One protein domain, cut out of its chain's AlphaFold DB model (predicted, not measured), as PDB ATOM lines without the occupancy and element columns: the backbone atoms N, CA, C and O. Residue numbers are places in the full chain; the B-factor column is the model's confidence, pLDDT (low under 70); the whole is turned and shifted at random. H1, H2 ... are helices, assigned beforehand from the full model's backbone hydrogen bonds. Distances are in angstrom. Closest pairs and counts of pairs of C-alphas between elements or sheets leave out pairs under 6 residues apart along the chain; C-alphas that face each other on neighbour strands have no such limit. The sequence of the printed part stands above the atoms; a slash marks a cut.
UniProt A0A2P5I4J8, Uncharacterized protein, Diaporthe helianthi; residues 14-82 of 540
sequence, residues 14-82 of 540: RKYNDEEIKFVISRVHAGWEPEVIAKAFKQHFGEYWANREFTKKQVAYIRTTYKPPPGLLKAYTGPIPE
ATOM      1  N   ARG A  14     205.071 222.058 234.872       82.50
ATOM      2  CA  ARG A  14     203.715 222.008 235.441       82.50
ATOM      3  C   ARG A  14     203.216 223.441 235.629       82.50
ATOM      4  O   ARG A  14     203.872 224.254 236.273       82.50
ATOM      5  N   LYS A  15     202.025 223.741 235.105       89.25
ATOM      6  CA  LYS A  15     201.290 224.951 235.491       89.25
ATOM      7  C   LYS A  15     200.739 224.753 236.903       89.25
ATOM      8  O   LYS A  15     200.114 223.726 237.169       89.25
ATOM      9  N   TYR A  16     200.975 225.719 237.784       93.12
ATOM     10  CA  TYR A  16     200.296 225.792 239.078       93.12
ATOM     11  C   TYR A  16     198.800 226.012 238.848       93.12
ATOM     12  O   TYR A  16     198.428 226.709 237.898       93.12
ATOM     13  N   ASN A  17     197.957 225.403 239.679       93.69
ATOM     14  CA  ASN A  17     196.518 225.638 239.634       93.69
ATOM     15  C   ASN A  17     196.160 226.967 240.336       93.69
ATOM     16  O   ASN A  17     196.972 227.550 241.062       93.69
ATOM     17  N   ASP A  18     194.942 227.463 240.117       94.06
ATOM     18  CA  ASP A  18     194.510 228.757 240.655       94.06
ATOM     19  C   ASP A  18     194.512 228.815 242.190       94.06
ATOM     20  O   ASP A  18     194.689 229.891 242.758       94.06
ATOM     21  N   GLU A  19     194.327 227.690 242.879       95.38
ATOM     22  CA  GLU A  19     194.311 227.610 244.343       95.38
ATOM     23  C   GLU A  19     195.724 227.667 244.923       95.38
ATOM     24  O   GLU A  19     195.974 228.441 245.844       95.38
ATOM     25  N   GLU A  20     196.670 226.943 244.323       95.81
ATOM     26  CA  GLU A  20     198.103 227.003 244.618       95.81
ATOM     27  C   GLU A  20     198.626 228.441 244.435       95.81
ATOM     28  O   GLU A  20     199.334 228.982 245.290       95.81
ATOM     29  N   ILE A  21     198.212 229.095 243.343       96.31
ATOM     30  CA  ILE A  21     198.537 230.490 243.024       96.31
ATOM     31  C   ILE A  21     197.924 231.448 244.062       96.31
ATOM     32  O   ILE A  21     198.646 232.254 244.658       96.31
ATOM     33  N   LYS A  22     196.613 231.347 244.338       96.00
ATOM     34  CA  LYS A  22     195.909 232.173 245.342       96.00
ATOM     35  C   LYS A  22     196.479 231.979 246.748       96.00
ATOM     36  O   LYS A  22     196.632 232.960 247.481       96.00
ATOM     37  N   PHE A  23     196.826 230.749 247.128       96.69
ATOM     38  CA  PHE A  23     197.453 230.438 248.409       96.69
ATOM     39  C   PHE A  23     198.772 231.193 248.545       96.69
ATOM     40  O   PHE A  23     198.920 232.009 249.453       96.69
ATOM     41  N   VAL A  24     199.707 230.994 247.612       97.25
ATOM     42  CA  VAL A  24     201.030 231.627 247.685       97.25
ATOM     43  C   VAL A  24     200.912 233.150 247.702       97.25
ATOM     44  O   VAL A  24     201.506 233.800 248.561       97.25
ATOM     45  N   ILE A  25     200.108 233.731 246.810       96.94
ATOM     46  CA  ILE A  25     199.972 235.187 246.708       96.94
ATOM     47  C   ILE A  25     199.325 235.787 247.967       96.94
ATOM     48  O   ILE A  25     199.820 236.792 248.477       96.94
ATOM     49  N   SER A  26     198.272 235.171 248.520       96.50
ATOM     50  CA  SER A  26     197.611 235.676 249.739       96.50
ATOM     51  C   SER A  26     198.534 235.691 250.963       96.50
ATOM     52  O   SER A  26     198.455 236.631 251.756       96.50
ATOM     53  N   ARG A  27     199.452 234.718 251.093       97.31
ATOM     54  CA  ARG A  27     200.470 234.704 252.163       97.31
ATOM     55  C   ARG A  27     201.623 235.676 251.893       97.31
ATOM     56  O   ARG A  27     202.076 236.338 252.820       97.31
ATOM     57  N   VAL A  28     202.048 235.850 250.636       96.31
ATOM     58  CA  VAL A  28     203.016 236.906 250.267       96.31
ATOM     59  C   VAL A  28     202.470 238.296 250.619       96.31
ATOM     60  O   VAL A  28     203.206 239.119 251.154       96.31
ATOM     61  N   HIS A  29     201.184 238.565 250.363       94.75
ATOM     62  CA  HIS A  29     200.543 239.825 250.765       94.75
ATOM     63  C   HIS A  29     200.364 239.968 252.283       94.75
ATOM     64  O   HIS A  29     200.306 241.092 252.768       94.75
ATOM     65  N   ALA A  30     200.323 238.860 253.027       95.06
ATOM     66  CA  ALA A  30     200.351 238.848 254.490       95.06
ATOM     67  C   ALA A  30     201.767 239.031 255.081       95.06
ATOM     68  O   ALA A  30     201.937 238.935 256.292       95.06
ATOM     69  N   GLY A  31     202.789 239.261 254.247       96.31
ATOM     70  CA  GLY A  31     204.168 239.464 254.697       96.31
ATOM     71  C   GLY A  31     204.899 238.189 255.127       96.31
ATOM     72  O   GLY A  31     205.920 238.280 255.798       96.31
ATOM     73  N   TRP A  32     204.404 237.001 254.762       97.31
ATOM     74  CA  TRP A  32     205.060 235.745 255.132       97.31
ATOM     75  C   TRP A  32     206.353 235.522 254.339       97.31
ATOM     76  O   TRP A  32     206.398 235.712 253.119       97.31
ATOM     77  N   GLU A  33     207.383 235.020 255.019       97.12
ATOM     78  CA  GLU A  33     208.648 234.649 254.386       97.12
ATOM     79  C   GLU A  33     208.479 233.476 253.398       97.12
ATOM     80  O   GLU A  33     207.774 232.509 253.709       97.12
ATOM     81  N   PRO A  34     209.148 233.475 252.224       97.00
ATOM     82  CA  PRO A  34     208.962 232.439 251.204       97.00
ATOM     83  C   PRO A  34     209.223 231.002 251.673       97.00
ATOM     84  O   PRO A  34     208.678 230.061 251.101       97.00
ATOM     85  N   GLU A  35     210.053 230.820 252.700       96.44
ATOM     86  CA  GLU A  35     210.343 229.512 253.298       96.44
ATOM     87  C   GLU A  35     209.197 229.017 254.189       96.44
ATOM     88  O   GLU A  35     208.834 227.844 254.128       96.44
ATOM     89  N   VAL A  36     208.569 229.925 254.940       96.75
ATOM     90  CA  VAL A  36     207.365 229.662 255.743       96.75
ATOM     91  C   VAL A  36     206.188 229.331 254.825       96.75
ATOM     92  O   VAL A  36     205.499 228.336 255.043       96.75
ATOM     93  N   ILE A  37     206.010 230.096 253.738       97.31
ATOM     94  CA  ILE A  37     205.000 229.807 252.708       97.31
ATOM     95  C   ILE A  37     205.227 228.419 252.106       97.31
ATOM     96  O   ILE A  37     204.268 227.670 251.950       97.31
ATOM     97  N   ALA A  38     206.473 228.056 251.785       96.31
ATOM     98  CA  ALA A  38     206.777 226.762 251.185       96.31
ATOM     99  C   ALA A  38     206.462 225.580 252.125       96.31
ATOM    100  O   ALA A  38     205.864 224.594 251.690       96.31
ATOM    101  N   LYS A  39     206.792 225.699 253.421       95.56
ATOM    102  CA  LYS A  39     206.436 224.699 254.443       95.56
ATOM    103  C   LYS A  39     204.917 224.586 254.634       95.56
ATOM    104  O   LYS A  39     204.383 223.481 254.584       95.56
ATOM    105  N   ALA A  40     204.217 225.715 254.773       95.69
ATOM    106  CA  ALA A  40     202.759 225.746 254.938       95.69
ATOM    107  C   ALA A  40     202.026 225.191 253.709       95.69
ATOM    108  O   ALA A  40     201.055 224.452 253.837       95.69
ATOM    109  N   PHE A  41     202.520 225.494 252.508       96.12
ATOM    110  CA  PHE A  41     201.995 224.939 251.265       96.12
ATOM    111  C   PHE A  41     202.108 223.408 251.245       96.12
ATOM    112  O   PHE A  41     201.144 222.738 250.885       96.12
ATOM    113  N   LYS A  42     203.239 222.834 251.687       93.75
ATOM    114  CA  LYS A  42     203.394 221.372 251.773       93.75
ATOM    115  C   LYS A  42     202.428 220.733 252.782       93.75
ATOM    116  O   LYS A  42     201.997 219.613 252.546       93.75
ATOM    117  N   GLN A  43     202.065 221.421 253.866       92.69
ATOM    118  CA  GLN A  43     201.031 220.935 254.789       92.69
ATOM    119  C   GLN A  43     199.632 220.976 254.157       92.69
ATOM    120  O   GLN A  43     198.912 219.989 254.221       92.69
ATOM    121  N   HIS A  44     199.258 222.086 253.513       93.88
ATOM    122  CA  HIS A  44     197.911 222.264 252.954       93.88
ATOM    123  C   HIS A  44     197.651 221.509 251.641       93.88
ATOM    124  O   HIS A  44     196.507 221.168 251.369       93.88
ATOM    125  N   PHE A  45     198.678 221.251 250.827       94.06
ATOM    126  CA  PHE A  45     198.563 220.543 249.542       94.06
ATOM    127  C   PHE A  45     199.366 219.232 249.523       94.06
ATOM    128  O   PHE A  45     199.765 218.756 248.457       94.06
ATOM    129  N   GLY A  46     199.638 218.658 250.702       87.75
ATOM    130  CA  GLY A  46     200.532 217.511 250.878       87.75
ATOM    131  C   GLY A  46     200.151 216.288 250.046       87.75
ATOM    132  O   GLY A  46     201.033 215.649 249.483       87.75
ATOM    133  N   GLU A  47     198.855 216.025 249.878       84.19
ATOM    134  CA  GLU A  47     198.322 214.920 249.067       84.19
ATOM    135  C   GLU A  47     198.789 214.996 247.601       84.19
ATOM    136  O   GLU A  47     199.326 214.035 247.051       84.19
ATOM    137  N   TYR A  48     198.691 216.177 246.980       79.25
ATOM    138  CA  TYR A  48     199.111 216.409 245.589       79.25
ATOM    139  C   TYR A  48     200.630 216.552 245.414       79.25
ATOM    140  O   TYR A  48     201.138 216.490 244.289       79.25
ATOM    141  N   TRP A  49     201.353 216.779 246.513       83.19
ATOM    142  CA  TRP A  49     202.793 217.050 246.544       83.19
ATOM    143  C   TRP A  49     203.590 215.989 247.319       83.19
ATOM    144  O   TRP A  49     204.759 216.226 247.609       83.19
ATOM    145  N   ALA A  50     203.005 214.815 247.595       72.88
ATOM    146  CA  ALA A  50     203.498 213.791 248.530       72.88
ATOM    147  C   ALA A  50     205.034 213.639 248.576       72.88
ATOM    148  O   ALA A  50     205.661 213.860 249.614       72.88
ATOM    149  N   ASN A  51     205.647 213.365 247.418       79.62
ATOM    150  CA  ASN A  51     207.094 213.148 247.277       79.62
ATOM    151  C   ASN A  51     207.850 214.330 246.635       79.62
ATOM    152  O   ASN A  51     209.032 214.207 246.317       79.62
ATOM    153  N   ARG A  52     207.190 215.467 246.386       85.25
ATOM    154  CA  ARG A  52     207.772 216.625 245.692       85.25
ATOM    155  C   ARG A  52     208.050 217.757 246.670       85.25
ATOM    156  O   ARG A  52     207.173 218.219 247.395       85.25
ATOM    157  N   GLU A  53     209.279 218.257 246.655       87.06
ATOM    158  CA  GLU A  53     209.626 219.465 247.396       87.06
ATOM    159  C   GLU A  53     208.993 220.685 246.726       87.06
ATOM    160  O   GLU A  53     209.409 221.095 245.642       87.06
ATOM    161  N   PHE A  54     208.020 221.303 247.394       93.81
ATOM    162  CA  PHE A  54     207.625 222.666 247.075       93.81
ATOM    163  C   PHE A  54     208.609 223.633 247.748       93.81
ATOM    164  O   PHE A  54     208.762 223.647 248.967       93.81
ATOM    165  N   THR A  55     209.346 224.400 246.946       95.44
ATOM    166  CA  THR A  55     210.543 225.140 247.378       95.44
ATOM    167  C   THR A  55     210.353 226.658 247.360       95.44
ATOM    168  O   THR A  55     209.559 227.205 246.592       95.44
ATOM    169  N   LYS A  56     211.199 227.385 248.106       96.62
ATOM    170  CA  LYS A  56     211.234 228.862 248.085       96.62
ATOM    171  C   LYS A  56     211.435 229.469 246.686       96.62
ATOM    172  O   LYS A  56     210.983 230.582 246.428       96.62
ATOM    173  N   LYS A  57     212.061 228.732 245.755       95.69
ATOM    174  CA  LYS A  57     212.200 229.147 244.346       95.69
ATOM    175  C   LYS A  57     210.861 229.143 243.603       95.69
ATOM    176  O   LYS A  57     210.639 230.015 242.769       95.69
ATOM    177  N   GLN A  58     209.966 228.207 243.917       95.75
ATOM    178  CA  GLN A  58     208.630 228.128 243.319       95.75
ATOM    179  C   GLN A  58     207.708 229.202 243.901       95.75
ATOM    180  O   GLN A  58     207.017 229.871 243.141       95.75
ATOM    181  N   VAL A  59     207.800 229.478 245.209       96.81
ATOM    182  CA  VAL A  59     207.146 230.645 245.832       96.81
ATOM    183  C   VAL A  59     207.584 231.951 245.161       96.81
ATOM    184  O   VAL A  59     206.740 232.762 244.776       96.81
ATOM    185  N   ALA A  60     208.893 232.141 244.955       96.12
ATOM    186  CA  ALA A  60     209.422 233.306 244.250       96.12
ATOM    187  C   ALA A  60     208.916 233.387 242.798       96.12
ATOM    188  O   ALA A  60     208.449 234.446 242.385       96.12
ATOM    189  N   TYR A  61     208.938 232.274 242.055       96.19
ATOM    190  CA  TYR A  61     208.414 232.201 240.689       96.19
ATOM    191  C   TYR A  61     206.925 232.558 240.617       96.19
ATOM    192  O   TYR A  61     206.531 233.350 239.761       96.19
ATOM    193  N   ILE A  62     206.097 232.021 241.521       95.69
ATOM    194  CA  ILE A  62     204.663 232.319 241.548       95.69
ATOM    195  C   ILE A  62     204.452 233.813 241.826       95.69
ATOM    196  O   ILE A  62     203.760 234.482 241.061       95.69
ATOM    197  N   ARG A  63     205.142 234.369 242.834       94.94
ATOM    198  CA  ARG A  63     205.111 235.802 243.175       94.94
ATOM    199  C   ARG A  63     205.518 236.717 242.011       94.94
ATOM    200  O   ARG A  63     204.965 237.806 241.874       94.94
ATOM    201  N   THR A  64     206.504 236.331 241.198       95.31
ATOM    202  CA  THR A  64     206.963 237.163 240.071       95.31
ATOM    203  C   THR A  64     206.083 237.041 238.833       95.31
ATOM    204  O   THR A  64     205.884 238.043 238.145       95.31
ATOM    205  N   THR A  65     205.579 235.837 238.553       96.12
ATOM    206  CA  THR A  65     204.861 235.494 237.315       96.12
ATOM    207  C   THR A  65     203.370 235.809 237.418       96.12
ATOM    208  O   THR A  65     202.789 236.347 236.479       96.12
ATOM    209  N   TYR A  66     202.754 235.532 238.568       93.56
ATOM    210  CA  TYR A  66     201.320 235.692 238.801       93.56
ATOM    211  C   TYR A  66     201.087 236.905 239.703       93.56
ATOM    212  O   TYR A  66     200.897 236.793 240.912       93.56
ATOM    213  N   LYS A  67     201.131 238.097 239.105       89.62
ATOM    214  CA  LYS A  67     200.772 239.344 239.789       89.62
ATOM    215  C   LYS A  67     199.266 239.572 239.629       89.62
ATOM    216  O   LYS A  67     198.841 239.841 238.504       89.62
ATOM    217  N   PRO A  68     198.450 239.463 240.692       81.81
ATOM    218  CA  PRO A  68     197.034 239.780 240.588       81.81
ATOM    219  C   PRO A  68     196.868 241.293 240.360       81.81
ATOM    220  O   PRO A  68     197.730 242.077 240.774       81.81
ATOM    221  N   PRO A  69     195.749 241.739 239.768       83.00
ATOM    222  CA  PRO A  69     195.341 243.133 239.853       83.00
ATOM    223  C   PRO A  69     195.300 243.592 241.325       83.00
ATOM    224  O   PRO A  69     194.787 242.850 242.172       83.00
ATOM    225  N   PRO A  70     195.824 244.789 241.660       78.81
ATOM    226  CA  PRO A  70     195.754 245.324 243.016       78.81
ATOM    227  C   PRO A  70     194.317 245.309 243.556       78.81
ATOM    228  O   PRO A  70     193.392 245.751 242.879       78.81
ATOM    229  N   GLY A  71     194.135 244.785 244.770       83.50
ATOM    230  CA  GLY A  71     192.831 244.682 245.434       83.50
ATOM    231  C   GLY A  71     192.014 243.417 245.133       83.50
ATOM    232  O   GLY A  71     191.043 243.171 245.843       83.50
ATOM    233  N   LEU A  72     192.394 242.580 244.153       87.44
ATOM    234  CA  LEU A  72     191.625 241.369 243.818       87.44
ATOM    235  C   LEU A  72     191.762 240.247 244.865       87.44
ATOM    236  O   LEU A  72     190.817 239.499 245.102       87.44
ATOM    237  N   LEU A  73     192.936 240.118 245.492       87.56
ATOM    238  CA  LEU A  73     193.191 239.126 246.537       87.56
ATOM    239  C   LEU A  73     193.335 239.816 247.892       87.56
ATOM    240  O   LEU A  73     194.201 240.671 248.076       87.56
ATOM    241  N   LYS A  74     192.495 239.413 248.852       89.69
ATOM    242  CA  LYS A  74     192.660 239.788 250.259       89.69
ATOM    243  C   LYS A  74     193.935 239.130 250.800       89.69
ATOM    244  O   LYS A  74     194.195 237.959 250.515       89.69
ATOM    245  N   ALA A  75     194.718 239.877 251.576       91.44
ATOM    246  CA  ALA A  75     195.832 239.307 252.328       91.44
ATOM    247  C   ALA A  75     195.305 238.247 253.308       91.44
ATOM    248  O   ALA A  75     194.202 238.387 253.843       91.44
ATOM    249  N   TYR A  76     196.076 237.185 253.535       93.44
ATOM    250  CA  TYR A  76     195.731 236.187 254.543       93.44
ATOM    251  C   TYR A  76     195.831 236.800 255.952       93.44
ATOM    252  O   TYR A  76     196.854 237.384 256.295       93.44
ATOM    253  N   THR A  77     194.776 236.681 256.761       92.62
ATOM    254  CA  THR A  77     194.681 237.310 258.097       92.62
ATOM    255  C   THR A  77     194.870 236.337 259.262       92.62
ATOM    256  O   THR A  77     194.731 236.742 260.414       92.62
ATOM    257  N   GLY A  78     195.123 235.054 258.991       91.38
ATOM    258  CA  GLY A  78     195.402 234.067 260.036       91.38
ATOM    259  C   GLY A  78     196.842 234.160 260.562       91.38
ATOM    260  O   GLY A  78     197.684 234.815 259.939       91.38
ATOM    261  N   PRO A  79     197.142 233.490 261.690       92.19
ATOM    262  CA  PRO A  79     198.477 233.484 262.279       92.19
ATOM    263  C   PRO A  79     199.511 232.867 261.330       92.19
ATOM    264  O   PRO A  79     199.194 231.991 260.523       92.19
ATOM    265  N   ILE A  80     200.763 233.311 261.454       93.06
ATOM    266  CA  ILE A  80     201.909 232.656 260.817       93.06
ATOM    267  C   ILE A  80     202.127 231.308 261.529       93.06
ATOM    268  O   ILE A  80     202.296 231.320 262.747       93.06
ATOM    269  N   PRO A  81     202.137 230.159 260.827       90.06
ATOM    270  CA  PRO A  81     202.395 228.871 261.450       90.06
ATOM    271  C   PRO A  81     203.807 228.822 262.030       90.06
ATOM    272  O   PRO A  81     204.797 229.014 261.316       90.06
ATOM    273  N   GLU A  82     203.894 228.520 263.320       90.56
ATOM    274  CA  GLU A  82     205.159 228.251 263.991       90.56
ATOM    275  C   GLU A  82     205.639 226.852 263.605       90.56
ATOM    276  O   GLU A  82     205.230 225.830 264.155       90.56
TER     277      GLU A  82
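This is residues 14 to 82 of the 540 residues of an uncharacterized protein of Diaporthe helianthi (UniProt A0A2P5I4J8). Three short helices pack together in a triangle: H1 and H2 form a steeply tilted helical hairpin, and H3 stands nearly at right angles to both. A loop, residues 45 to 55, joins H2 to H3, and a long stretch with no named element, residues 66 to 82, runs round the outside past H1. The printed part has 69 residues with three named helices, in the order H1, H2, H3, and no named strand; the class is all helix, though under half of the residues, 33 of 69, are in named elements. It is compact, with a radius of gyration of the C-alphas of 11.4 A, and spans 35 by 29 by 18 A.

Start with H1, residues 18 to 29, and go over a tight link of 4 residues to H2, residues 34 to 44. These two touch, opposite ways at a steep tilt of 40 degrees; their closest C-alphas, of Val 24 and Ile 37, are 6.7 A apart. Go on to H3, residues 56 to 65, which touches H1 and is about perpendicular to it, at 83 degrees; look at Ile 25 and Arg 63, their closest C-alphas, 6.3 A apart. H3 also touches H2, about perpendicular at 82 degrees, with the closest C-alphas, of Pro 34 and Lys 56, 5.3 A apart. The helix packing is mostly crossed: of the three touching pairs, 0 are at a shallow tilt. In H1, H2 and H3 every O i to N i+4 pair is within hydrogen-bond range.

Find C-alpha 18 at (194.510, 228.757, 240.655); from there H1 runs 16.2 A to C-alpha 29. H2 begins at C-alpha 34, at (208.962, 232.439, 251.204), and measures 15.1 A. H3 measures 14.2 A and ends at C-alpha 65, at (204.861, 235.494, 237.315).

The two C-alphas farthest apart, of Asn 51 and Gly 71, are 34.7 A apart. The link from H2 to H3 is long, with 11 residues. The printed part has no cut, and no printed residue is under 70 in pLDDT.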